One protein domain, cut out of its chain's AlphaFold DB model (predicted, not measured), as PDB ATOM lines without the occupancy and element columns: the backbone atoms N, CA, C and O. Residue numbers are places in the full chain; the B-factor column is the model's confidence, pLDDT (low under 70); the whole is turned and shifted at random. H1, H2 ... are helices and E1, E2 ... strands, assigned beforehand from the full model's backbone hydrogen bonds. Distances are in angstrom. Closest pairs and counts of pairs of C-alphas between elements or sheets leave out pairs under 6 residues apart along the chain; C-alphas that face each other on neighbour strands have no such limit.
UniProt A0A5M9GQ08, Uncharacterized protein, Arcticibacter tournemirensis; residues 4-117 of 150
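What this domain is: This is residues 4 to 117 of the 150 residues of an uncharacterized protein of Arcticibacter tournemirensis (UniProt A0A5M9GQ08). A twisted sheet of four strands, E1 to E4, has two helices packed on one face: H1, and the first part of the much longer H2, whose residues 100 to 115 run on past the sheet as a free arm. Between the two helices the chain makes a small hairpin, E5 and E6, away from the larger sheet, and its tip, residues 74 to 79, sticks out. The printed part has 114 residues with two named helices and six named strands, in the order E1 E2 E3 E4 H1 E5 E6 H2, and the class is mixed, helices and strands. The larger sheet has the order E1 - E2 - E3 - E4 and the smaller one E5 - E6, both antiparallel. The whole is loose, with a radius of gyration of the C-alphas of 17.0 A, and it is only just elongated, with spans of 57 by 38 by 26 A.

How they stand to each other: Begin with E1, residues 4 to 10, and E2, residues 21 to 27, an antiparallel hairpin; look at N 6 and O 24, 2.9 A apart and within hydrogen-bond range. Next comes E3, residues 30 to 37, in a hairpin with E2, where N 23 and O 35 are 2.8 A apart. E4, residues 45 to 48, forms a hairpin with E3, and N 36 and O 45 are 2.8 A apart. These four strands are a meander, each the antiparallel neighbour of the one before, with E1 and E4 as edge strands. H1, residues 51 to 64, is on this sheet at a height of 8.7 A, over E3 and only just over E2, on which 3 of its C-alphas fall. On the local plane it stands at 58 degrees to E3, slantwise to the strands, but only just. Its closest C-alpha pair with E3 is Ala 32 and Gly 53, 3.9 A apart. After it, E5, residues 70 to 72, and E6, residues 81 to 83, form an antiparallel hairpin, with N 70 and O 83 at 2.9 A; both strands are apart from E1, E2, E3 and E4. H2, residues 87 to 115, is on the sheet's same face as H1, at a height of 10.0 A. It lies over E1 and, only just, over E2 and E3, with 3 C-alphas on each. On the local plane it stands at 61 degrees to E1, only just across the strands. The closest C-alphas of E1 and H2 are those of Leu 5 and Leu 94, 7.4 A apart. H1 and H2 touch, through residues 60 to 64 and 87 to 90 alone, and are about perpendicular at 79 degrees; their closest C-alphas, of Glu 61 and Leu 87, are 5.4 A apart. In H1 and H2 every O i to N i+4 pair is within hydrogen-bond range.

Where its parts are: Find C-alpha 4 at (186.478, 159.068, 198.727), where E1 begins; it runs 15.7 A to Tyr 10. E2 then covers 18.6 A, E3 21.6 A and the shorter E4 10.6 A. Find C-alpha 51 at (188.272, 177.950, 199.132); from there H1 runs 20.0 A to Thr 64. E5 and E6 have three residues each, 6.4 A and 6.7 A long. H2 runs 41.7 A from Leu 87 to C-alpha 115 at (170.594, 127.634, 201.289).

The domain as a whole: The two C-alphas farthest apart, those of Lys 51 and Lys 117, are 57.0 A from each other. Look at residues 74 to 79 and 100 to 117, of which 100 to 115 belong to H2: both stretches stand free, and the body without them spans 36 by 32 by 20 A. The printed part has no cut, and no link is long. The mean pLDDT of the printed part is 87.2, and no printed residue is under 70.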
ATOM      1  N   GLU A   4     187.466 159.890 198.043       93.50
ATOM      2  CA  GLU A   4     186.478 159.068 198.727       93.50
ATOM      3  C   GLU A   4     185.140 159.799 198.817       93.50
ATOM      4  O   GLU A   4     185.073 161.014 199.017       93.50
ATOM      5  N   LEU A   5     184.054 159.033 198.748       93.06
ATOM      6  CA  LEU A   5     182.707 159.517 199.020       93.06
ATOM      7  C   LEU A   5     182.269 159.031 200.401       93.06
ATOM      8  O   LEU A   5     182.309 157.837 200.698       93.06
ATOM      9  N   LYS A   6     181.827 159.958 201.253       92.62
ATOM     10  CA  LYS A   6     181.279 159.652 202.582       92.62
ATOM     11  C   LYS A   6     179.849 160.161 202.697       92.62
ATOM     12  O   LYS A   6     179.450 161.090 202.002       92.62
ATOM     13  N   ASN A   7     179.079 159.564 203.607       91.88
ATOM     14  CA  ASN A   7     177.667 159.898 203.838       91.88
ATOM     15  C   ASN A   7     176.795 159.804 202.573       91.88
ATOM     16  O   ASN A   7     175.954 160.668 202.332       91.88
ATOM     17  N   ILE A   8     176.993 158.751 201.776       92.81
ATOM     18  CA  ILE A   8     176.251 158.527 200.532       92.81
ATOM     19  C   ILE A   8     174.781 158.227 200.850       92.81
ATOM     20  O   ILE A   8     174.452 157.200 201.451       92.81
ATOM     21  N   LYS A   9     173.894 159.115 200.403       90.31
ATOM     22  CA  LYS A   9     172.441 158.941 200.393       90.31
ATOM     23  C   LYS A   9     171.999 158.686 198.960       90.31
ATOM     24  O   LYS A   9     172.105 159.576 198.125       90.31
ATOM     25  N   TYR A  10     171.524 157.475 198.695       89.50
ATOM     26  CA  TYR A  10     171.006 157.061 197.392       89.50
ATOM     27  C   TYR A  10     169.478 156.978 197.440       89.50
ATOM     28  O   TYR A  10     168.929 156.409 198.389       89.50
ATOM     29  N   TYR A  11     168.812 157.537 196.430       85.94
ATOM     30  CA  TYR A  11     167.358 157.636 196.345       85.94
ATOM     31  C   TYR A  11     166.832 156.894 195.114       85.94
ATOM     32  O   TYR A  11     166.577 157.488 194.074       85.94
ATOM     33  N   GLU A  12     166.619 155.586 195.254       80.94
ATOM     34  CA  GLU A  12     166.141 154.725 194.161       80.94
ATOM     35  C   GLU A  12     164.823 155.226 193.541       80.94
ATOM     36  O   GLU A  12     164.679 155.239 192.326       80.94
ATOM     37  N   SER A  13     163.884 155.727 194.352       78.00
ATOM     38  CA  SER A  13     162.581 156.220 193.872       78.00
ATOM     39  C   SER A  13     162.636 157.514 193.051       78.00
ATOM     40  O   SER A  13     161.633 157.864 192.440       78.00
ATOM     41  N   PHE A  14     163.761 158.234 193.063       76.00
ATOM     42  CA  PHE A  14     163.960 159.484 192.313       76.00
ATOM     43  C   PHE A  14     164.914 159.310 191.119       76.00
ATOM     44  O   PHE A  14     165.202 160.269 190.412       76.00
ATOM     45  N   SER A  15     165.421 158.094 190.908       77.19
ATOM     46  CA  SER A  15     166.338 157.749 189.825       77.19
ATOM     47  C   SER A  15     165.530 157.384 188.575       77.19
ATOM     48  O   SER A  15     165.191 156.218 188.391       77.19
ATOM     49  N   GLU A  16     165.185 158.370 187.742       72.94
ATOM     50  CA  GLU A  16     164.452 158.135 186.485       72.94
ATOM     51  C   GLU A  16     165.391 157.635 185.379       72.94
ATOM     52  O   GLU A  16     165.114 156.618 184.747       72.94
ATOM     53  N   GLU A  17     166.533 158.304 185.197       70.69
ATOM     54  CA  GLU A  17     167.524 157.960 184.162       70.69
ATOM     55  C   GLU A  17     168.931 157.760 184.737       70.69
ATOM     56  O   GLU A  17     169.633 156.816 184.375       70.69
ATOM     57  N   THR A  18     169.325 158.618 185.680       77.88
ATOM     58  CA  THR A  18     170.641 158.586 186.335       77.88
ATOM     59  C   THR A  18     170.462 158.318 187.822       77.88
ATOM     60  O   THR A  18     169.427 158.650 188.398       77.88
ATOM     61  N   LEU A  19     171.479 157.749 188.474       82.62
ATOM     62  CA  LEU A  19     171.460 157.493 189.912       82.62
ATOM     63  C   LEU A  19     171.239 158.802 190.688       82.62
ATOM     64  O   LEU A  19     172.104 159.673 190.707       82.62
ATOM     65  N   ALA A  20     170.097 158.934 191.365       87.81
ATOM     66  CA  ALA A  20     169.832 160.069 192.247       87.81
ATOM     67  C   ALA A  20     170.575 159.887 193.580       87.81
ATOM     68  O   ALA A  20     170.287 158.962 194.352       87.81
ATOM     69  N   PHE A  21     171.531 160.770 193.879       92.06
ATOM     70  CA  PHE A  21     172.345 160.655 195.087       92.06
ATOM     71  C   PHE A  21     172.796 161.994 195.661       92.06
ATOM     72  O   PHE A  21     172.814 163.028 194.998       92.06
ATOM     73  N   ASN A  22     173.193 161.955 196.930       92.81
ATOM     74  CA  ASN A  22     173.874 163.044 197.613       92.81
ATOM     75  C   ASN A  22     174.987 162.462 198.495       92.81
ATOM     76  O   ASN A  22     174.740 161.532 199.264       92.81
ATOM     77  N   ALA A  23     176.208 162.978 198.369       94.31
ATOM     78  CA  ALA A  23     177.378 162.511 199.100       94.31
ATOM     79  C   ALA A  23     178.336 163.662 199.433       94.31
ATOM     80  O   ALA A  23     178.407 164.670 198.733       94.31
ATOM     81  N   ASN A  24     179.131 163.478 200.485       94.06
ATOM     82  CA  ASN A  24     180.233 164.375 200.812       94.06
ATOM     83  C   ASN A  24     181.514 163.869 200.143       94.06
ATOM     84  O   ASN A  24     181.887 162.703 200.312       94.06
ATOM     85  N   LEU A  25     182.210 164.759 199.442       93.56
ATOM     86  CA  LEU A  25     183.472 164.478 198.774       93.56
ATOM     87  C   LEU A  25     184.637 164.697 199.742       93.56
ATOM     88  O   LEU A  25     184.807 165.787 200.300       93.56
ATOM     89  N   TYR A  26     185.448 163.660 199.925       93.25
ATOM     90  CA  TYR A  26     186.666 163.695 200.721       93.25
ATOM     91  C   TYR A  26     187.879 163.449 199.827       93.25
ATOM     92  O   TYR A  26     187.917 162.483 199.074       93.25
ATOM     93  N   ILE A  27     188.882 164.314 199.934       92.06
ATOM     94  CA  ILE A  27     190.145 164.207 199.203       92.06
ATOM     95  C   ILE A  27     191.252 164.155 200.250       92.06
ATOM     96  O   ILE A  27     191.316 165.014 201.129       92.06
ATOM     97  N   GLU A  28     192.070 163.102 200.213       89.88
ATOM     98  CA  GLU A  28     193.151 162.872 201.191       89.88
ATOM     99  C   GLU A  28     192.671 162.929 202.656       89.88
ATOM    100  O   GLU A  28     193.334 163.453 203.550       89.88
ATOM    101  N   GLY A  29     191.461 162.422 202.907       89.69
ATOM    102  CA  GLY A  29     190.843 162.415 204.236       89.69
ATOM    103  C   GLY A  29     190.267 163.762 204.693       89.69
ATOM    104  O   GLY A  29     189.590 163.801 205.723       89.69
ATOM    105  N   LYS A  30     190.447 164.847 203.931       90.38
ATOM    106  CA  LYS A  30     189.841 166.161 204.196       90.38
ATOM    107  C   LYS A  30     188.526 166.313 203.443       90.38
ATOM    108  O   LYS A  30     188.397 165.861 202.310       90.38
ATOM    109  N   ARG A  31     187.544 166.973 204.060       91.38
ATOM    110  CA  ARG A  31     186.266 167.283 203.407       91.38
ATOM    111  C   ARG A  31     186.494 168.378 202.365       91.38
ATOM    112  O   ARG A  31     186.744 169.522 202.732       91.38
ATOM    113  N   ALA A  32     186.415 168.017 201.089       91.75
ATOM    114  CA  ALA A  32     186.601 168.942 199.978       91.75
ATOM    115  C   ALA A  32     185.287 169.640 199.599       91.75
ATOM    116  O   ALA A  32     185.282 170.832 199.299       91.75
ATOM    117  N   GLY A  33     184.161 168.928 199.666       92.69
ATOM    118  CA  GLY A  33     182.863 169.486 199.297       92.69
ATOM    119  C   GLY A  33     181.743 168.457 199.300       92.69
ATOM    120  O   GLY A  33     181.785 167.478 200.050       92.69
ATOM    121  N   PHE A  34     180.759 168.665 198.432       92.94
ATOM    122  CA  PHE A  34     179.650 167.740 198.213       92.94
ATOM    123  C   PHE A  34     179.468 167.428 196.726       92.94
ATOM    124  O   PHE A  34     179.835 168.228 195.867       92.94
ATOM    125  N   ALA A  35     178.886 166.265 196.448       93.44
ATOM    126  CA  ALA A  35     178.466 165.814 195.130       93.44
ATOM    127  C   ALA A  35     176.994 165.385 195.194       93.44
ATOM    128  O   ALA A  35     176.583 164.696 196.133       93.44
ATOM    129  N   LYS A  36     176.192 165.810 194.221       92.69
ATOM    130  CA  LYS A  36     174.770 165.482 194.125       92.69
ATOM    131  C   LYS A  36     174.343 165.264 192.676       92.69
ATOM    132  O   LYS A  36     174.844 165.927 191.773       92.69
ATOM    133  N   ASN A  37     173.359 164.396 192.485       91.06
ATOM    134  CA  ASN A  37     172.651 164.238 191.221       91.06
ATOM    135  C   ASN A  37     171.151 164.071 191.505       91.06
ATOM    136  O   ASN A  37     170.767 163.365 192.440       91.06
ATOM    137  N   ASP A  38     170.320 164.749 190.715       85.25
ATOM    138  CA  ASP A  38     168.862 164.770 190.873       85.25
ATOM    139  C   ASP A  38     168.163 163.607 190.140       85.25
ATOM    140  O   ASP A  38     166.957 163.434 190.283       85.25
ATOM    141  N   GLY A  39     168.902 162.809 189.360       81.12
ATOM    142  CA  GLY A  39     168.413 161.578 188.728       81.12
ATOM    143  C   GLY A  39     167.591 161.746 187.446       81.12
ATOM    144  O   GLY A  39     167.063 160.767 186.922       81.12
ATOM    145  N   ARG A  40     167.520 162.970 186.911       81.31
ATOM    146  CA  ARG A  40     166.768 163.341 185.695       81.31
ATOM    147  C   ARG A  40     167.630 163.405 184.422       81.31
ATOM    148  O   ARG A  40     167.414 164.284 183.594       81.31
ATOM    149  N   GLY A  41     168.658 162.563 184.310       74.56
ATOM    150  CA  GLY A  41     169.490 162.504 183.097       74.56
ATOM    151  C   GLY A  41     170.515 163.637 182.951       74.56
ATOM    152  O   GLY A  41     170.876 164.010 181.839       74.56
ATOM    153  N   GLY A  42     170.977 164.222 184.063       80.12
ATOM    154  CA  GLY A  42     171.913 165.352 184.070       80.12
ATOM    155  C   GLY A  42     173.310 165.017 184.594       80.12
ATOM    156  O   GLY A  42     173.529 163.959 185.192       80.12
ATOM    157  N   ALA A  43     174.225 165.973 184.410       83.12
ATOM    158  CA  ALA A  43     175.579 165.889 184.935       83.12
ATOM    159  C   ALA A  43     175.601 165.934 186.472       83.12
ATOM    160  O   ALA A  43     174.818 166.659 187.099       83.12
ATOM    161  N   THR A  44     176.511 165.185 187.086       88.56
ATOM    162  CA  THR A  44     176.708 165.185 188.536       88.56
ATOM    163  C   THR A  44     177.260 166.536 188.984       88.56
ATOM    164  O   THR A  44     178.353 166.958 188.611       88.56
ATOM    165  N   TYR A  45     176.509 167.220 189.846       90.12
ATOM    166  CA  TYR A  45     176.905 168.508 190.396       90.12
ATOM    167  C   TYR A  45     177.816 168.309 191.603       90.12
ATOM    168  O   TYR A  45     177.411 167.709 192.600       90.12
ATOM    169  N   TYR A  46     179.012 168.885 191.566       91.75
ATOM    170  CA  TYR A  46     179.923 168.909 192.702       91.75
ATOM    171  C   TYR A  46     180.422 170.327 192.971       91.75
ATOM    172  O   TYR A  46     180.660 171.112 192.057       91.75
ATOM    173  N   MET A  47     180.561 170.678 194.248       91.19
ATOM    174  CA  MET A  47     181.034 171.999 194.656       91.19
ATOM    175  C   MET A  47     181.831 171.912 195.953       91.19
ATOM    176  O   MET A  47     181.485 171.156 196.862       91.19
ATOM    177  N   GLY A  48     182.907 172.700 196.028       90.88
ATOM    178  CA  GLY A  48     183.721 172.827 197.230       90.88
ATOM    179  C   GLY A  48     183.035 173.687 198.286       90.88
ATOM    180  O   GLY A  48     182.538 174.766 197.965       90.88
ATOM    181  N   ASP A  49     183.046 173.229 199.539       89.44
ATOM    182  CA  ASP A  49     182.423 173.953 200.660       89.44
ATOM    183  C   ASP A  49     183.202 175.243 200.998       89.44
ATOM    184  O   ASP A  49     182.615 176.276 201.313       89.44
ATOM    185  N   ASN A  50     184.537 175.193 200.887       90.81
ATOM    186  CA  ASN A  50     185.469 176.278 201.215       90.81
ATOM    187  C   ASN A  50     186.441 176.545 200.050       90.81
ATOM    188  O   ASN A  50     186.586 175.712 199.156       90.81
ATOM    189  N   LYS A  51     187.197 177.654 200.108       89.88
ATOM    190  CA  LYS A  51     188.272 177.950 199.132       89.88
ATOM    191  C   LYS A  51     189.317 176.830 199.045       89.88
ATOM    192  O   LYS A  51     189.716 176.452 197.951       89.88
ATOM    193  N   GLU A  52     189.713 176.261 200.183       89.50
ATOM    194  CA  GLU A  52     190.624 175.105 200.223       89.50
ATOM    195  C   GLU A  52     190.013 173.871 199.546       89.50
ATOM    196  O   GLU A  52     190.691 173.159 198.814       89.50
ATOM    197  N   GLY A  53     188.712 173.642 199.749       88.50
ATOM    198  CA  GLY A  53     187.981 172.541 199.128       88.50
ATOM    199  C   GLY A  53     187.879 172.681 197.611       88.50
ATOM    200  O   GLY A  53     188.043 171.700 196.892       88.50
ATOM    201  N   GLN A  54     187.683 173.905 197.115       90.31
ATOM    202  CA  GLN A  54     187.710 174.195 195.679       90.31
ATOM    203  C   GLN A  54     189.082 173.913 195.064       90.31
ATOM    204  O   GLN A  54     189.152 173.327 193.987       90.31
ATOM    205  N   GLU A  55     190.170 174.268 195.750       92.00
ATOM    206  CA  GLU A  55     191.517 173.968 195.261       92.00
ATOM    207  C   GLU A  55     191.796 172.457 195.263       92.00
ATOM    208  O   GLU A  55     192.340 171.933 194.294       92.00
ATOM    209  N   LEU A  56     191.345 171.725 196.289       92.50
ATOM    210  CA  LEU A  56     191.429 170.259 196.306       92.50
ATOM    211  C   LEU A  56     190.642 169.625 195.151       92.50
ATOM    212  O   LEU A  56     191.142 168.707 194.505       92.50
ATOM    213  N   ILE A  57     189.439 170.125 194.855       92.44
ATOM    214  CA  ILE A  57     188.643 169.665 193.707       92.44
ATOM    215  C   ILE A  57     189.389 169.937 192.403       92.44
ATOM    216  O   ILE A  57     189.492 169.048 191.568       92.44
ATOM    217  N   ARG A  58     189.984 171.122 192.248       92.00
ATOM    218  CA  ARG A  58     190.780 171.461 191.064       92.00
ATOM    219  C   ARG A  58     191.983 170.529 190.889       92.00
ATOM    220  O   ARG A  58     192.296 170.111 189.775       92.00
ATOM    221  N   GLN A  59     192.657 170.180 191.982       91.94
ATOM    222  CA  GLN A  59     193.739 169.194 191.960       91.94
ATOM    223  C   GLN A  59     193.226 167.804 191.569       91.94
ATOM    224  O   GLN A  59     193.864 167.130 190.758       91.94
ATOM    225  N   ALA A  60     192.059 167.403 192.079       91.12
ATOM    226  CA  ALA A  60     191.411 166.155 191.693       91.12
ATOM    227  C   ALA A  60     191.030 166.137 190.206       91.12
ATOM    228  O   ALA A  60     191.309 165.148 189.544       91.12
ATOM    229  N   GLU A  61     190.496 167.229 189.652       91.88
ATOM    230  CA  GLU A  61     190.194 167.344 188.217       91.88
ATOM    231  C   GLU A  61     191.447 167.193 187.348       91.88
ATOM    232  O   GLU A  61     191.426 166.503 186.326       91.88
ATOM    233  N   ASN A  62     192.555 167.818 187.752       92.38
ATOM    234  CA  ASN A  62     193.830 167.674 187.052       92.38
ATOM    235  C   ASN A  62     194.345 166.235 187.124       92.38
ATOM    236  O   ASN A  62     194.808 165.705 186.119       92.38
ATOM    237  N   TYR A  63     194.226 165.586 188.284       90.31
ATOM    238  CA  TYR A  63     194.588 164.182 188.448       90.31
ATOM    239  C   TYR A  63     193.721 163.269 187.574       90.31
ATOM    240  O   TYR A  63     194.258 162.421 186.863       90.31
ATOM    241  N   THR A  64     192.400 163.458 187.553       88.25
ATOM    242  CA  THR A  64     191.498 162.597 186.773       88.25
ATOM    243  C   THR A  64     191.746 162.691 185.275       88.25
ATOM    244  O   THR A  64     191.644 161.678 184.599       88.25
ATOM    245  N   LYS A  65     192.185 163.849 184.769       89.06
ATOM    246  CA  LYS A  65     192.577 164.019 183.360       89.06
ATOM    247  C   LYS A  65     193.843 163.250 182.970       89.06
ATOM    248  O   LYS A  65     194.095 163.067 181.788       89.06
ATOM    249  N   THR A  66     194.665 162.848 183.943       89.69
ATOM    250  CA  THR A  66     195.865 162.026 183.695       89.69
ATOM    251  C   THR A  66     195.580 160.525 183.715       89.69
ATOM    252  O   THR A  66     196.451 159.737 183.351       89.69
ATOM    253  N   LEU A  67     194.388 160.119 184.163       87.62
ATOM    254  CA  LEU A  67     193.970 158.720 184.165       87.62
ATOM    255  C   LEU A  67     193.654 158.255 182.736       87.62
ATOM    256  O   LEU A  67     193.282 159.078 181.900       87.62
ATOM    257  N   PRO A  68     193.793 156.946 182.450       86.00
ATOM    258  CA  PRO A  68     193.453 156.412 181.140       86.00
ATOM    259  C   PRO A  68     191.976 156.641 180.818       86.00
ATOM    260  O   PRO A  68     191.108 156.543 181.692       86.00
ATOM    261  N   ASP A  69     191.716 156.902 179.543       86.56
ATOM    262  CA  ASP A  69     190.371 157.069 179.015       86.56
ATOM    263  C   ASP A  69     189.538 155.805 179.232       86.56
ATOM    264  O   ASP A  69     190.031 154.670 179.237       86.56
ATOM    265  N   LYS A  70     188.231 156.003 179.388       81.38
ATOM    266  CA  LYS A  70     187.297 154.893 179.525       81.38
ATOM    267  C   LYS A  70     186.964 154.374 178.134       81.38
ATOM    268  O   LYS A  70     186.233 155.015 177.377       81.38
ATOM    269  N   HIS A  71     187.542 153.225 177.801       82.56
ATOM    270  CA  HIS A  71     187.285 152.529 176.548       82.56
ATOM    271  C   HIS A  71     186.021 151.685 176.663       82.56
ATOM    272  O   HIS A  71     185.950 150.765 177.482       82.56
ATOM    273  N   TYR A  72     185.046 151.974 175.810       80.62
ATOM    274  CA  TYR A  72     183.856 151.153 175.658       80.62
ATOM    275  C   TYR A  72     184.032 150.272 174.417       80.62
ATOM    276  O   TYR A  72     184.290 150.801 173.329       80.62
ATOM    277  N   PRO A  73     183.974 148.933 174.565       82.56
ATOM    278  CA  PRO A  73     184.082 148.032 173.428       82.56
ATOM    279  C   PRO A  73     182.896 148.227 172.478       82.56
ATOM    280  O   PRO A  73     181.867 148.789 172.846       82.56
ATOM    281  N   LYS A  74     183.057 147.760 171.240       84.38
ATOM    282  CA  LYS A  74     181.984 147.779 170.249       84.38
ATOM    283  C   LYS A  74     180.829 146.887 170.711       84.38
ATOM    284  O   LYS A  74     181.044 145.697 170.939       84.38
ATOM    285  N   ASP A  75     179.631 147.458 170.737       77.19
ATOM    286  CA  ASP A  75     178.373 146.747 170.954       77.19
ATOM    287  C   ASP A  75     177.578 146.658 169.639       77.19
ATOM    288  O   ASP A  75     177.896 147.316 168.646       77.19
ATOM    289  N   GLU A  76     176.523 145.842 169.613       77.19
ATOM    290  CA  GLU A  76     175.690 145.588 168.421       77.19
ATOM    291  C   GLU A  76     175.115 146.873 167.785       77.19
ATOM    292  O   GLU A  76     174.889 146.921 166.577       77.19
ATOM    293  N   TYR A  77     174.947 147.934 168.579       75.88
ATOM    294  CA  TYR A  77     174.342 149.205 168.167       75.88
ATOM    295  C   TYR A  77     175.308 150.403 168.206       75.88
ATOM    296  O   TYR A  77     174.897 151.509 167.858       75.88
ATOM    297  N   MET A  78     176.568 150.224 168.630       78.19
ATOM    298  CA  MET A  78     177.508 151.340 168.823       78.19
ATOM    299  C   MET A  78     178.967 150.934 168.577       78.19
ATOM    300  O   MET A  78     179.436 149.920 169.091       78.19
ATOM    301  N   GLU A  79     179.699 151.734 167.791       80.94
ATOM    302  CA  GLU A  79     181.136 151.530 167.554       80.94
ATOM    303  C   GLU A  79     181.959 151.777 168.823       80.94
ATOM    304  O   GLU A  79     181.543 152.520 169.713       80.94
ATOM    305  N   ALA A  80     183.151 151.176 168.887       83.38
ATOM    306  CA  ALA A  80     184.063 151.394 170.002       83.38
ATOM    307  C   ALA A  80     184.428 152.881 170.103       83.38
ATOM    308  O   ALA A  80     184.907 153.488 169.142       83.38
ATOM    309  N   PHE A  81     184.222 153.461 171.279       82.00
ATOM    310  CA  PHE A  81     184.502 154.865 171.543       82.00
ATOM    311  C   PHE A  81     185.196 155.011 172.894       82.00
ATOM    312  O   PHE A  81     185.072 154.175 173.791       82.00
ATOM    313  N   SER A  82     185.988 156.073 173.004       84.38
ATOM    314  CA  SER A  82     186.764 156.381 174.203       84.38
ATOM    315  C   SER A  82     186.289 157.720 174.737       84.38
ATOM    316  O   SER A  82     186.216 158.687 173.978       84.38
ATOM    317  N   ILE A  83     185.931 157.763 176.018       82.44
ATOM    318  CA  ILE A  83     185.558 159.005 176.699       82.44
ATOM    319  C   ILE A  83     186.716 159.406 177.618       82.44
ATOM    320  O   ILE A  83     187.161 158.561 178.406       82.44
ATOM    321  N   PRO A  84     187.189 160.667 177.560       84.31
ATOM    322  CA  PRO A  84     188.210 161.144 178.477       84.31
ATOM    323  C   PRO A  84     187.712 161.088 179.920       84.31
ATOM    324  O   PRO A  84     186.563 161.431 180.220       84.31
ATOM    325  N   MET A  85     188.583 160.661 180.827       85.44
ATOM    326  CA  MET A  85     188.225 160.542 182.233       85.44
ATOM    327  C   MET A  85     188.057 161.933 182.868       85.44
ATOM    328  O   MET A  85     188.984 162.742 182.909       85.44
ATOM    329  N   ASN A  86     186.863 162.195 183.399       89.81
ATOM    330  CA  ASN A  86     186.528 163.418 184.129       89.81
ATOM    331  C   ASN A  86     186.253 163.106 185.604       89.81
ATOM    332  O   ASN A  86     185.945 161.968 185.962       89.81
ATOM    333  N   LEU A  87     186.318 164.132 186.457       88.81
ATOM    334  CA  LEU A  87     186.036 163.982 187.887       88.81
ATOM    335  C   LEU A  87     184.613 163.479 188.149       88.81
ATOM    336  O   LEU A  87     184.416 162.633 189.015       88.81
ATOM    337  N   GLU A  88     183.646 163.951 187.368       89.12
ATOM    338  CA  GLU A  88     182.267 163.463 187.388       89.12
ATOM    339  C   GLU A  88     182.188 161.944 187.176       89.12
ATOM    340  O   GLU A  88     181.701 161.232 188.050       89.12
ATOM    341  N   HIS A  89     182.750 161.434 186.076       87.94
ATOM    342  CA  HIS A  89     182.735 159.998 185.782       87.94
ATOM    343  C   HIS A  89     183.432 159.179 186.869       87.94
ATOM    344  O   HIS A  89     182.975 158.093 187.219       87.94
ATOM    345  N   TYR A  90     184.510 159.717 187.442       90.81
ATOM    346  CA  TYR A  90     185.206 159.075 188.548       90.81
ATOM    347  C   TYR A  90     184.333 158.996 189.816       90.81
ATOM    348  O   TYR A  90     184.311 157.969 190.492       90.81
ATOM    349  N   ILE A  91     183.582 160.057 190.135       91.44
ATOM    350  CA  ILE A  91     182.615 160.073 191.246       91.44
ATOM    351  C   ILE A  91     181.492 159.057 191.000       91.44
ATOM    352  O   ILE A  91     181.129 158.319 191.920       91.44
ATOM    353  N   ASP A  92     180.972 158.980 189.775       89.06
ATOM    354  CA  ASP A  92     179.910 158.040 189.413       89.06
ATOM    355  C   ASP A  92     180.386 156.580 189.498       89.06
ATOM    356  O   ASP A  92     179.657 155.716 189.994       89.06
ATOM    357  N   ASP A  93     181.625 156.294 189.092       89.50
ATOM    358  CA  ASP A  93     182.235 154.967 189.228       89.50
ATOM    359  C   ASP A  93     182.414 154.586 190.708       89.50
ATOM    360  O   ASP A  93     182.021 153.488 191.117       89.50
ATOM    361  N   LEU A  94     182.894 155.513 191.551       91.62
ATOM    362  CA  LEU A  94     182.986 155.304 193.003       91.62
ATOM    363  C   LEU A  94     181.623 155.006 193.640       91.62
ATOM    364  O   LEU A  94     181.508 154.121 194.497       91.62
ATOM    365  N   LEU A  95     180.588 155.746 193.241       91.19
ATOM    366  CA  LEU A  95     179.225 155.526 193.712       91.19
ATOM    367  C   LEU A  95     178.708 154.158 193.262       91.19
ATOM    368  O   LEU A  95     178.151 153.410 194.070       91.19
ATOM    369  N   THR A  96     178.911 153.822 191.991       89.38
ATOM    370  CA  THR A  96     178.473 152.557 191.403       89.38
ATOM    371  C   THR A  96     179.123 151.377 192.123       89.38
ATOM    372  O   THR A  96     178.433 150.430 192.500       89.38
ATOM    373  N   ASP A  97     180.423 151.438 192.403       91.19
ATOM    374  CA  ASP A  97     181.132 150.386 193.132       91.19
ATOM    375  C   ASP A  97     180.664 150.249 194.584       91.19
ATOM    376  O   ASP A  97     180.557 149.133 195.104       91.19
ATOM    377  N   TYR A  98     180.337 151.362 195.242       91.19
ATOM    378  CA  TYR A  98     179.735 151.338 196.573       91.19
ATOM    379  C   TYR A  98     178.358 150.655 196.568       91.19
ATOM    380  O   TYR A  98     178.087 149.799 197.417       91.19
ATOM    381  N   LEU A  99     177.497 150.985 195.600       89.56
ATOM    382  CA  LEU A  99     176.174 150.370 195.463       89.56
ATOM    383  C   LEU A  99     176.277 148.880 195.119       89.56
ATOM    384  O   LEU A  99     175.643 148.065 195.788       89.56
ATOM    385  N   ARG A 100     177.151 148.508 194.175       88.38
ATOM    386  CA  ARG A 100     177.433 147.106 193.823       88.38
ATOM    387  C   ARG A 100     177.826 146.292 195.050       88.38
ATOM    388  O   ARG A 100     177.250 145.235 195.284       88.38
ATOM    389  N   LYS A 101     178.761 146.783 195.872       90.19
ATOM    390  CA  LYS A 101     179.167 146.101 197.117       90.19
ATOM    391  C   LYS A 101     177.984 145.910 198.065       90.19
ATOM    392  O   LYS A 101     177.751 144.801 198.541       90.19
ATOM    393  N   LYS A 102     177.196 146.966 198.280       88.94
ATOM    394  CA  LYS A 102     176.020 146.930 199.158       88.94
ATOM    395  C   LYS A 102     174.962 145.935 198.676       88.94
ATOM    396  O   LYS A 102     174.346 145.252 199.495       88.94
ATOM    397  N   ASP A 103     174.737 145.843 197.372       87.19
ATOM    398  CA  ASP A 103     173.759 144.914 196.810       87.19
ATOM    399  C   ASP A 103     174.268 143.475 196.819       87.19
ATOM    400  O   ASP A 103     173.518 142.575 197.199       87.19
ATOM    401  N   MET A 104     175.557 143.254 196.551       85.31
ATOM    402  CA  MET A 104     176.185 141.941 196.711       85.31
ATOM    403  C   MET A 104     176.066 141.422 198.146       85.31
ATOM    404  O   MET A 104     175.708 140.264 198.345       85.31
ATOM    405  N   GLU A 105     176.270 142.268 199.157       89.75
ATOM    406  CA  GLU A 105     176.081 141.881 200.561       89.75
ATOM    407  C   GLU A 105     174.627 141.502 200.885       89.75
ATOM    408  O   GLU A 105     174.378 140.558 201.641       89.75
ATOM    409  N   LYS A 106     173.638 142.219 200.331       86.81
ATOM    410  CA  LYS A 106     172.217 141.866 200.500       86.81
ATOM    411  C   LYS A 106     171.901 140.532 199.829       86.81
ATOM    412  O   LYS A 106     171.226 139.696 200.429       86.81
ATOM    413  N   ILE A 107     172.391 140.335 198.604       85.62
ATOM    414  CA  ILE A 107     172.201 139.100 197.838       85.62
ATOM    415  C   ILE A 107     172.816 137.928 198.599       85.62
ATOM    416  O   ILE A 107     172.123 136.947 198.839       85.62
ATOM    417  N   GLN A 108     174.060 138.052 199.069       86.00
ATOM    418  CA  GLN A 108     174.729 137.020 199.866       86.00
ATOM    419  C   GLN A 108     173.916 136.633 201.106       86.00
ATOM    420  O   GLN A 108     173.708 135.450 201.362       86.00
ATOM    421  N   LYS A 109     173.380 137.613 201.846       87.50
ATOM    422  CA  LYS A 109     172.526 137.350 203.019       87.50
ATOM    423  C   LYS A 109     171.245 136.597 202.662       87.50
ATOM    424  O   LYS A 109     170.803 135.756 203.441       87.50
ATOM    425  N   ASN A 110     170.639 136.897 201.517       84.62
ATOM    426  CA  ASN A 110     169.442 136.195 201.056       84.62
ATOM    427  C   ASN A 110     169.776 134.772 200.596       84.62
ATOM    428  O   ASN A 110     169.100 133.833 201.004       84.62
ATOM    429  N   VAL A 111     170.870 134.602 199.848       84.19
ATOM    430  CA  VAL A 111     171.357 133.293 199.399       84.19
ATOM    431  C   VAL A 111     171.637 132.379 200.588       84.19
ATOM    432  O   VAL A 111     171.155 131.253 200.592       84.19
ATOM    433  N   ILE A 112     172.323 132.859 201.632       85.62
ATOM    434  CA  ILE A 112     172.597 132.064 202.844       85.62
ATOM    435  C   ILE A 112     171.292 131.563 203.487       85.62
ATOM    436  O   ILE A 112     171.182 130.386 203.817       85.62
ATOM    437  N   LYS A 113     170.272 132.422 203.604       85.25
ATOM    438  CA  LYS A 113     168.958 132.041 204.161       85.25
ATOM    439  C   LYS A 113     168.207 131.033 203.294       85.25
ATOM    440  O   LYS A 113     167.450 130.212 203.812       85.25
ATOM    441  N   ASP A 114     168.361 131.122 201.979       82.94
ATOM    442  CA  ASP A 114     167.711 130.203 201.050       82.94
ATOM    443  C   ASP A 114     168.444 128.853 200.988       82.94
ATOM    444  O   ASP A 114     167.787 127.818 200.867       82.94
ATOM    445  N   MET A 115     169.770 128.846 201.179       82.69
ATOM    446  CA  MET A 115     170.594 127.634 201.289       82.69
ATOM    447  C   MET A 115     170.191 126.752 202.477       82.69
ATOM    448  O   MET A 115     170.247 125.529 202.373       82.69
ATOM    449  N   GLU A 116     169.720 127.338 203.581       81.19
ATOM    450  CA  GLU A 116     169.175 126.576 204.718       81.19
ATOM    451  C   GLU A 116     167.902 125.792 204.350       81.19
ATOM    452  O   GLU A 116     167.584 124.779 204.972       81.19
ATOM    453  N   LYS A 117     167.148 126.251 203.342       82.88
ATOM    454  CA  LYS A 117     165.842 125.690 202.955       82.88
ATOM    455  C   LYS A 117     165.913 124.772 201.734       82.88
ATOM    456  O   LYS A 117     164.924 124.099 201.433       82.88
TER     457      LYS A 117